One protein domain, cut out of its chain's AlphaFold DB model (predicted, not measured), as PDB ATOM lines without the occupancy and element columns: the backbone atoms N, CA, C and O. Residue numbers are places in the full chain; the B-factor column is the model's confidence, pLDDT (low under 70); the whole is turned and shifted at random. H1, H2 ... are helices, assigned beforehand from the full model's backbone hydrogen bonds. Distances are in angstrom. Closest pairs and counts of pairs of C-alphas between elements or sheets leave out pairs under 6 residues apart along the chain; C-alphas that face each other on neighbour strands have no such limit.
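Overview. This is residues 8 to 82 of the 241 residues of an uncharacterized protein of Rickettsiales bacterium (UniProt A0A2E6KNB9). What shape do these atoms make? One long helix, H1, ends in a small compact head, where its residues 25 to 42 join the two short helices H2 and H3; its residues 8 to 24 stick out as a free arm that makes the length. In the head H3 packs on H1, running the same way, and H2 packs on H3 at a steep tilt. What is it built of? The printed part has 75 residues with three named helices, in the order H1, H2, H3, and no named strand: the class is all helix. How compact is the whole? It is loose, with a radius of gyration of the C-alphas of 16.1 A and spans of 54 by 21 by 18 A.

Along the chain. Where is the longest helix? H1 holds residues 8 to 42, 51.6 A from C-alpha 8 at (5.487, -55.160, 44.763) to C-alpha 42 at (43.093, -19.869, 42.697). Where are the others? H2 holds residues 47 to 58 and is 16.3 A long. H3 holds residues 68 to 80, is 18.7 A long and ends with C-alpha 80 at (32.090, -12.567, 41.807).

Arrangement. What does H1 touch? With residues 25 to 39 alone it touches H3, at a shallow tilt of 25 degrees, the same way; the closest C-alphas, of Arg 29 and Val 68, are 5.6 A apart. How does H2 stand? Its residues 54 to 58 alone touch residues 70 to 74 of H3, at a steep tilt of 61 degrees, opposite ways; the closest C-alphas, of Thr 58 and Asp 70, are 6.0 A apart. H2 is close to H1 but not clearly touching, the closest C-alphas, of Lys 40 and Tyr 50, being 7.0 A apart. What do the backbones show? In H1, H2 and H3 every O i to N i+4 pair is within hydrogen-bond range.

Size, cuts and confidence. How far does it reach? The two C-alphas farthest apart, of Glu 8 and Gly 44, are 54.7 A apart. Is it continuous? The printed part has no cut; the link from H1 to H2 is tight and that from H2 to H3 is short. Where is confidence low? Residues 8 to 24 are under 70, and the mean pLDDT of the printed part is 78.7.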
ATOM      1  N   GLU A   8       4.062 -54.895  44.535       51.16
ATOM      2  CA  GLU A   8       5.487 -55.160  44.763       51.16
ATOM      3  C   GLU A   8       6.351 -54.648  43.607       51.16
ATOM      4  O   GLU A   8       7.387 -54.037  43.863       51.16
ATOM      5  N   ALA A   9       5.918 -54.799  42.350       50.50
ATOM      6  CA  ALA A   9       6.651 -54.283  41.190       50.50
ATOM      7  C   ALA A   9       6.824 -52.751  41.227       50.50
ATOM      8  O   ALA A   9       7.910 -52.244  40.935       50.50
ATOM      9  N   GLU A  10       5.800 -52.012  41.666       54.28
ATOM     10  CA  GLU A  10       5.893 -50.563  41.892       54.28
ATOM     11  C   GLU A  10       6.840 -50.224  43.053       54.28
ATOM     12  O   GLU A  10       7.654 -49.306  42.949       54.28
ATOM     13  N   ARG A  11       6.818 -51.020  44.129       51.81
ATOM     14  CA  ARG A  11       7.696 -50.848  45.296       51.81
ATOM     15  C   ARG A  11       9.174 -51.113  44.969       51.81
ATOM     16  O   ARG A  11      10.038 -50.380  45.449       51.81
ATOM     17  N   TRP A  12       9.471 -52.095  44.115       51.47
ATOM     18  CA  TRP A  12      10.824 -52.391  43.615       51.47
ATOM     19  C   TRP A  12      11.301 -51.372  42.561       51.47
ATOM     20  O   TRP A  12      12.471 -50.979  42.575       51.47
ATOM     21  N   GLY A  13      10.406 -50.879  41.696       56.31
ATOM     22  CA  GLY A  13      10.701 -49.809  40.733       56.31
ATOM     23  C   GLY A  13      10.992 -48.458  41.401       56.31
ATOM     24  O   GLY A  13      11.956 -47.779  41.044       56.31
ATOM     25  N   MET A  14      10.226 -48.103  42.438       49.66
ATOM     26  CA  MET A  14      10.453 -46.896  43.240       49.66
ATOM     27  C   MET A  14      11.736 -46.971  44.082       49.66
ATOM     28  O   MET A  14      12.429 -45.963  44.227       49.66
ATOM     29  N   PHE A  15      12.099 -48.153  44.599       51.59
ATOM     30  CA  PHE A  15      13.338 -48.342  45.364       51.59
ATOM     31  C   PHE A  15      14.592 -48.113  44.502       51.59
ATOM     32  O   PHE A  15      15.513 -47.421  44.935       51.59
ATOM     33  N   ASN A  16      14.602 -48.599  43.254       54.78
ATOM     34  CA  ASN A  16      15.728 -48.420  42.326       54.78
ATOM     35  C   ASN A  16      15.847 -46.997  41.747       54.78
ATOM     36  O   ASN A  16      16.955 -46.551  41.451       54.78
ATOM     37  N   MET A  17      14.747 -46.246  41.616       49.44
ATOM     38  CA  MET A  17      14.825 -44.824  41.242       49.44
ATOM     39  C   MET A  17      15.414 -43.966  42.370       49.44
ATOM     40  O   MET A  17      16.198 -43.060  42.096       49.44
ATOM     41  N   ASN A  18      15.085 -44.264  43.632       53.53
ATOM     42  CA  ASN A  18      15.528 -43.463  44.778       53.53
ATOM     43  C   ASN A  18      17.010 -43.699  45.145       53.53
ATOM     44  O   ASN A  18      17.666 -42.828  45.711       53.53
ATOM     45  N   THR A  19      17.576 -44.864  44.819       56.47
ATOM     46  CA  THR A  19      19.009 -45.152  45.019       56.47
ATOM     47  C   THR A  19      19.885 -44.486  43.956       56.47
ATOM     48  O   THR A  19      20.955 -43.965  44.279       56.47
ATOM     49  N   GLN A  20      19.420 -44.438  42.704       54.25
ATOM     50  CA  GLN A  20      20.133 -43.784  41.608       54.25
ATOM     51  C   GLN A  20      20.191 -42.261  41.795       54.25
ATOM     52  O   GLN A  20      21.267 -41.672  41.686       54.25
ATOM     53  N   THR A  21      19.069 -41.631  42.163       57.84
ATOM     54  CA  THR A  21      19.016 -40.187  42.438       57.84
ATOM     55  C   THR A  21      19.951 -39.804  43.584       57.84
ATOM     56  O   THR A  21      20.747 -38.877  43.435       57.84
ATOM     57  N   ASN A  22      19.935 -40.548  44.695       62.81
ATOM     58  CA  ASN A  22      20.804 -40.294  45.848       62.81
ATOM     59  C   ASN A  22      22.303 -40.384  45.503       62.81
ATOM     60  O   ASN A  22      23.087 -39.543  45.954       62.81
ATOM     61  N   ASN A  23      22.701 -41.340  44.656       68.88
ATOM     62  CA  ASN A  23      24.085 -41.470  44.190       68.88
ATOM     63  C   ASN A  23      24.514 -40.309  43.275       68.88
ATOM     64  O   ASN A  23      25.636 -39.802  43.391       68.88
ATOM     65  N   ASP A  24      23.622 -39.843  42.400       69.00
ATOM     66  CA  ASP A  24      23.894 -38.713  41.505       69.00
ATOM     67  C   ASP A  24      23.998 -37.385  42.279       69.00
ATOM     68  O   ASP A  24      24.872 -36.557  41.987       69.00
ATOM     69  N   PHE A  25      23.179 -37.199  43.322       74.50
ATOM     70  CA  PHE A  25      23.257 -36.041  44.219       74.50
ATOM     71  C   PHE A  25      24.561 -36.005  45.025       74.50
ATOM     72  O   PHE A  25      25.178 -34.940  45.130       74.50
ATOM     73  N   ASP A  26      25.025 -37.144  45.549       76.62
ATOM     74  CA  ASP A  26      26.298 -37.222  46.277       76.62
ATOM     75  C   ASP A  26      27.505 -36.964  45.353       76.62
ATOM     76  O   ASP A  26      28.414 -36.196  45.688       76.62
ATOM     77  N   SER A  27      27.474 -37.516  44.136       82.81
ATOM     78  CA  SER A  27      28.479 -37.258  43.096       82.81
ATOM     79  C   SER A  27      28.551 -35.771  42.715       82.81
ATOM     80  O   SER A  27      29.635 -35.173  42.670       82.81
ATOM     81  N   LEU A  28      27.393 -35.129  42.517       83.19
ATOM     82  CA  LEU A  28      27.302 -33.695  42.245       83.19
ATOM     83  C   LEU A  28      27.860 -32.865  43.408       83.19
ATOM     84  O   LEU A  28      28.654 -31.948  43.186       83.19
ATOM     85  N   ARG A  29      27.489 -33.204  44.645       87.69
ATOM     86  CA  ARG A  29      27.956 -32.522  45.858       87.69
ATOM     87  C   ARG A  29      29.477 -32.582  45.985       87.69
ATOM     88  O   ARG A  29      30.117 -31.540  46.135       87.69
ATOM     89  N   LYS A  30      30.074 -33.768  45.825       87.12
ATOM     90  CA  LYS A  30      31.537 -33.962  45.805       87.12
ATOM     91  C   LYS A  30      32.212 -33.113  44.726       87.12
ATOM     92  O   LYS A  30      33.237 -32.481  44.987       87.12
ATOM     93  N   SER A  31      31.620 -33.041  43.532       85.69
ATOM     94  CA  SER A  31      32.139 -32.218  42.434       85.69
ATOM     95  C   SER A  31      32.135 -30.719  42.759       85.69
ATOM     96  O   SER A  31      33.097 -30.014  42.437       85.69
ATOM     97  N   LEU A  32      31.084 -30.224  43.419       88.06
ATOM     98  CA  LEU A  32      30.980 -28.822  43.826       88.06
ATOM     99  C   LEU A  32      31.980 -28.476  44.937       88.06
ATOM    100  O   LEU A  32      32.674 -27.468  44.824       88.06
ATOM    101  N   ILE A  33      32.136 -29.344  45.942       89.94
ATOM    102  CA  ILE A  33      33.138 -29.174  47.010       89.94
ATOM    103  C   ILE A  33      34.549 -29.087  46.415       89.94
ATOM    104  O   ILE A  33      35.308 -28.170  46.730       89.94
ATOM    105  N   ALA A  34      34.892 -29.991  45.492       86.88
ATOM    106  CA  ALA A  34      36.184 -29.958  44.810       86.88
ATOM    107  C   ALA A  34      36.409 -28.629  44.065       86.88
ATOM    108  O   ALA A  34      37.497 -28.056  44.124       86.88
ATOM    109  N   LYS A  35      35.372 -28.098  43.403       87.19
ATOM    110  CA  LYS A  35      35.444 -26.804  42.713       87.19
ATOM    111  C   LYS A  35      35.683 -25.642  43.685       87.19
ATOM    112  O   LYS A  35      36.485 -24.772  43.362       87.19
ATOM    113  N   ILE A  36      35.054 -25.645  44.860       89.38
ATOM    114  CA  ILE A  36      35.267 -24.623  45.899       89.38
ATOM    115  C   ILE A  36      36.719 -24.648  46.395       89.38
ATOM    116  O   ILE A  36      37.353 -23.598  46.491       89.38
ATOM    117  N   HIS A  37      37.300 -25.829  46.628       89.50
ATOM    118  CA  HIS A  37      38.709 -25.932  47.028       89.50
ATOM    119  C   HIS A  37      39.675 -25.425  45.947       89.50
ATOM    120  O   HIS A  37      40.662 -24.755  46.261       89.50
ATOM    121  N   ILE A  38      39.381 -25.685  44.672       86.88
ATOM    122  CA  ILE A  38      40.153 -25.131  43.550       86.88
ATOM    123  C   ILE A  38      40.022 -23.606  43.502       86.88
ATOM    124  O   ILE A  38      41.025 -22.913  43.320       86.88
ATOM    125  N   ALA A  39      38.811 -23.078  43.682       86.31
ATOM    126  CA  ALA A  39      38.561 -21.643  43.694       86.31
ATOM    127  C   ALA A  39      39.299 -20.955  44.849       86.31
ATOM    128  O   ALA A  39      39.959 -19.947  44.628       86.31
ATOM    129  N   LYS A  40      39.296 -21.555  46.046       88.88
ATOM    130  CA  LYS A  40      40.061 -21.081  47.209       88.88
ATOM    131  C   LYS A  40      41.546 -20.940  46.885       88.88
ATOM    132  O   LYS A  40      42.129 -19.895  47.153       88.88
ATOM    133  N   LYS A  41      42.140 -21.980  46.284       86.75
ATOM    134  CA  LYS A  41      43.555 -21.979  45.884       86.75
ATOM    135  C   LYS A  41      43.837 -20.930  44.807       86.75
ATOM    136  O   LYS A  41      44.833 -20.229  44.894       86.75
ATOM    137  N   THR A  42      42.957 -20.823  43.812       84.56
ATOM    138  CA  THR A  42      43.093 -19.869  42.697       84.56
ATOM    139  C   THR A  42      43.025 -18.419  43.172       84.56
ATOM    140  O   THR A  42      43.797 -17.594  42.705       84.56
ATOM    141  N   LEU A  43      42.131 -18.123  44.116       85.94
ATOM    142  CA  LEU A  43      41.952 -16.789  44.693       85.94
ATOM    143  C   LEU A  43      42.963 -16.458  45.803       85.94
ATOM    144  O   LEU A  43      42.922 -15.359  46.345       85.94
ATOM    145  N   GLY A  44      43.837 -17.397  46.186       84.81
ATOM    146  CA  GLY A  44      44.820 -17.181  47.252       84.81
ATOM    147  C   GLY A  44      44.202 -16.917  48.630       84.81
ATOM    148  O   GLY A  44      44.809 -16.236  49.454       84.81
ATOM    149  N   LEU A  45      42.993 -17.424  48.897       86.62
ATOM    150  CA  LEU A  45      42.307 -17.176  50.166       86.62
ATOM    151  C   LEU A  45      42.973 -17.955  51.307       86.62
ATOM    152  O   LEU A  45      43.089 -19.183  51.254       86.62
ATOM    153  N   SER A  46      43.340 -17.245  52.373       85.44
ATOM    154  CA  SER A  46      43.770 -17.850  53.636       85.44
ATOM    155  C   SER A  46      42.630 -18.636  54.298       85.44
ATOM    156  O   SER A  46      41.450 -18.398  54.036       85.44
ATOM    157  N   GLU A  47      42.966 -19.579  55.183       83.00
ATOM    158  CA  GLU A  47      41.974 -20.403  55.895       83.00
ATOM    159  C   GLU A  47      40.944 -19.569  56.676       83.00
ATOM    160  O   GLU A  47      39.757 -19.895  56.659       83.00
ATOM    161  N   CYS A  48      41.369 -18.476  57.320       84.06
ATOM    162  CA  CYS A  48      40.472 -17.583  58.058       84.06
ATOM    163  C   CYS A  48      39.496 -16.846  57.128       84.06
ATOM    164  O   CYS A  48      38.289 -16.890  57.357       84.06
ATOM    165  N   ASN A  49      39.993 -16.256  56.037       85.75
ATOM    166  CA  ASN A  49      39.165 -15.542  55.061       85.75
ATOM    167  C   ASN A  49      38.207 -16.487  54.334       85.75
ATOM    168  O   ASN A  49      37.064 -16.135  54.058       85.75
ATOM    169  N   TYR A  50      38.655 -17.711  54.060       87.69
ATOM    170  CA  TYR A  50      37.826 -18.755  53.476       87.69
ATOM    171  C   TYR A  50      36.666 -19.153  54.397       87.69
ATOM    172  O   TYR A  50      35.528 -19.205  53.941       87.69
ATOM    173  N   ARG A  51      36.918 -19.391  55.692       86.06
ATOM    174  CA  ARG A  51      35.847 -19.731  56.649       86.06
ATOM    175  C   ARG A  51      34.861 -18.583  56.852       86.06
ATOM    176  O   ARG A  51      33.661 -18.833  56.827       86.06
ATOM    177  N   ALA A  52      35.351 -17.348  56.959       86.38
ATOM    178  CA  ALA A  52      34.499 -16.163  57.059       86.38
ATOM    179  C   ALA A  52      33.618 -15.978  55.810       86.38
ATOM    180  O   ALA A  52      32.449 -15.616  55.919       86.38
ATOM    181  N   LEU A  53      34.154 -16.271  54.619       87.38
ATOM    182  CA  LEU A  53      33.389 -16.252  53.372       87.38
ATOM    183  C   LEU A  53      32.265 -17.299  53.385       87.38
ATOM    184  O   LEU A  53      31.131 -16.979  53.041       87.38
ATOM    185  N   LEU A  54      32.564 -18.534  53.801       88.19
ATOM    186  CA  LEU A  54      31.566 -19.603  53.899       88.19
ATOM    187  C   LEU A  54      30.446 -19.250  54.887       88.19
ATOM    188  O   LEU A  54      29.268 -19.400  54.554       88.19
ATOM    189  N   GLU A  55      30.802 -18.735  56.062       89.12
ATOM    190  CA  GLU A  55      29.852 -18.345  57.104       89.12
ATOM    191  C   GLU A  55      28.970 -17.174  56.661       89.12
ATOM    192  O   GLU A  55      27.757 -17.224  56.832       89.12
ATOM    193  N   LYS A  56      29.541 -16.172  55.988       87.31
ATOM    194  CA  LYS A  56      28.780 -15.036  55.450       87.31
ATOM    195  C   LYS A  56      27.721 -15.460  54.428       87.31
ATOM    196  O   LYS A  56      26.655 -14.857  54.376       87.31
ATOM    197  N   ILE A  57      28.028 -16.448  53.588       87.31
ATOM    198  CA  ILE A  57      27.138 -16.875  52.497       87.31
ATOM    199  C   ILE A  57      26.110 -17.897  52.986       87.31
ATOM    200  O   ILE A  57      24.963 -17.867  52.560       87.31
ATOM    201  N   THR A  58      26.525 -18.828  53.849       86.00
ATOM    202  CA  THR A  58      25.739 -20.035  54.163       86.00
ATOM    203  C   THR A  58      25.392 -20.182  55.644       86.00
ATOM    204  O   THR A  58      24.676 -21.110  56.007       86.00
ATOM    205  N   GLY A  59      25.943 -19.335  56.519       83.19
ATOM    206  CA  GLY A  59      25.879 -19.504  57.976       83.19
ATOM    207  C   GLY A  59      26.703 -20.684  58.506       83.19
ATOM    208  O   GLY A  59      26.639 -20.991  59.691       83.19
ATOM    209  N   LYS A  60      27.461 -21.377  57.644       86.38
ATOM    210  CA  LYS A  60      28.220 -22.589  57.976       86.38
ATOM    211  C   LYS A  60      29.703 -22.381  57.699       86.38
ATOM    212  O   LYS A  60      30.088 -21.787  56.698       86.38
ATOM    213  N   ASN A  61      30.551 -22.951  58.547       80.44
ATOM    214  CA  ASN A  61      32.008 -22.815  58.448       80.44
ATOM    215  C   ASN A  61      32.692 -23.960  57.666       80.44
ATOM    216  O   ASN A  61      33.918 -23.978  57.529       80.44
ATOM    217  N   SER A  62      31.913 -24.922  57.159       81.81
ATOM    218  CA  SER A  62      32.407 -26.168  56.572       81.81
ATOM    219  C   SER A  62      31.534 -26.625  55.402       81.81
ATOM    220  O   SER A  62      30.312 -26.714  55.499       81.81
ATOM    221  N   CYS A  63      32.177 -26.994  54.289       81.12
ATOM    222  CA  CYS A  63      31.492 -27.543  53.114       81.12
ATOM    223  C   CYS A  63      30.883 -28.935  53.352       81.12
ATOM    224  O   CYS A  63      30.051 -29.375  52.560       81.12
ATOM    225  N   LYS A  64      31.279 -29.633  54.429       81.00
ATOM    226  CA  LYS A  64      30.710 -30.941  54.799       81.00
ATOM    227  C   LYS A  64      29.281 -30.832  55.327       81.00
ATOM    228  O   LYS A  64      28.541 -31.807  55.240       81.00
ATOM    229  N   ASP A  65      28.885 -29.648  55.779       79.88
ATOM    230  CA  ASP A  65      27.562 -29.378  56.351       79.88
ATOM    231  C   ASP A  65      26.643 -28.662  55.341       79.88
ATOM    232  O   ASP A  65      25.479 -28.367  55.613       79.88
ATOM    233  N   MET A  66      27.165 -28.387  54.141       83.19
ATOM    234  CA  MET A  66      26.480 -27.669  53.068       83.19
ATOM    235  C   MET A  66      25.727 -28.613  52.128       83.19
ATOM    236  O   MET A  66      26.252 -29.661  51.721       83.19
ATOM    237  N   GLY A  67      24.509 -28.212  51.758       84.44
ATOM    238  CA  GLY A  67      23.726 -28.845  50.695       84.44
ATOM    239  C   GLY A  67      24.190 -28.415  49.299       84.44
ATOM    240  O   GLY A  67      25.033 -27.536  49.142       84.44
ATOM    241  N   VAL A  68      23.629 -29.020  48.248       84.38
ATOM    242  CA  VAL A  68      23.971 -28.678  46.851       84.38
ATOM    243  C   VAL A  68      23.675 -27.205  46.529       84.38
ATOM    244  O   VAL A  68      24.426 -26.599  45.768       84.38
ATOM    245  N   THR A  69      22.609 -26.636  47.098       85.06
ATOM    246  CA  THR A  69      22.215 -25.228  46.915       85.06
ATOM    247  C   THR A  69      23.249 -24.288  47.535       85.06
ATOM    248  O   THR A  69      23.874 -23.532  46.799       85.06
ATOM    249  N   ASP A  70      23.559 -24.473  48.822       86.25
ATOM    250  CA  ASP A  70      24.604 -23.735  49.545       86.25
ATOM    251  C   ASP A  70      25.945 -23.743  48.782       86.25
ATOM    252  O   ASP A  70      26.599 -22.716  48.610       86.25
ATOM    253  N   LEU A  71      26.356 -24.908  48.261       88.19
ATOM    254  CA  LEU A  71      27.606 -25.048  47.505       88.19
ATOM    255  C   LEU A  71      27.587 -24.266  46.180       88.19
ATOM    256  O   LEU A  71      28.627 -23.765  45.745       88.19
ATOM    257  N   LYS A  72      26.430 -24.161  45.516       87.94
ATOM    258  CA  LYS A  72      26.278 -23.351  44.298       87.94
ATOM    259  C   LYS A  72      26.354 -21.859  44.610       87.94
ATOM    260  O   LYS A  72      26.986 -21.137  43.839       87.94
ATOM    261  N   ASP A  73      25.780 -21.422  45.725       87.19
ATOM    262  CA  ASP A  73      25.815 -20.019  46.151       87.19
ATOM    263  C   ASP A  73      27.244 -19.589  46.492       87.19
ATOM    264  O   ASP A  73      27.719 -18.562  46.003       87.19
ATOM    265  N   VAL A  74      27.997 -20.448  47.191       88.75
ATOM    266  CA  VAL A  74      29.430 -20.231  47.450       88.75
ATOM    267  C   VAL A  74      30.224 -20.105  46.149       88.75
ATOM    268  O   VAL A  74      31.028 -19.187  45.999       88.75
ATOM    269  N   ILE A  75      30.000 -20.990  45.172       88.44
ATOM    270  CA  ILE A  75      30.687 -20.911  43.873       88.44
ATOM    271  C   ILE A  75      30.331 -19.615  43.133       88.44
ATOM    272  O   ILE A  75      31.197 -19.044  42.470       88.44
ATOM    273  N   SER A  76      29.080 -19.159  43.215       86.56
ATOM    274  CA  SER A  76      28.635 -17.909  42.590       86.56
ATOM    275  C   SER A  76      29.334 -16.696  43.199       86.56
ATOM    276  O   SER A  76      29.831 -15.847  42.460       86.56
ATOM    277  N   GLU A  77      29.478 -16.658  44.523       87.94
ATOM    278  CA  GLU A  77      30.214 -15.584  45.191       87.94
ATOM    279  C   GLU A  77      31.716 -15.644  44.887       87.94
ATOM    280  O   GLU A  77      32.336 -14.622  44.604       87.94
ATOM    281  N   MET A  78      32.314 -16.838  44.833       88.25
ATOM    282  CA  MET A  78      33.717 -16.978  44.427       88.25
ATOM    283  C   MET A  78      33.948 -16.492  42.992       88.25
ATOM    284  O   MET A  78      34.974 -15.872  42.723       88.25
ATOM    285  N   LYS A  79      32.995 -16.713  42.074       86.00
ATOM    286  CA  LYS A  79      33.051 -16.138  40.719       86.00
ATOM    287  C   LYS A  79      33.004 -14.614  40.748       86.00
ATOM    288  O   LYS A  79      33.776 -13.984  40.033       86.00
ATOM    289  N   ARG A  80      32.153 -14.025  41.597       83.00
ATOM    290  CA  ARG A  80      32.090 -12.567  41.807       83.00
ATOM    291  C   ARG A  80      33.416 -12.005  42.324       83.00
ATOM    292  O   ARG A  80      33.799 -10.906  41.945       83.00
ATOM    293  N   LEU A  81      34.137 -12.780  43.136       83.50
ATOM    294  CA  LEU A  81      35.475 -12.455  43.645       83.50
ATOM    295  C   LEU A  81      36.610 -12.681  42.625       83.50
ATOM    296  O   LEU A  81      37.776 -12.540  42.981       83.50
ATOM    297  N   GLY A  82      36.296 -13.027  41.373       80.88
ATOM    298  CA  GLY A  82      37.284 -13.206  40.306       80.88
ATOM    299  C   GLY A  82      37.662 -14.661  40.021       80.88
ATOM    300  O   GLY A  82      38.619 -14.914  39.291       80.88
TER     301      GLY A  82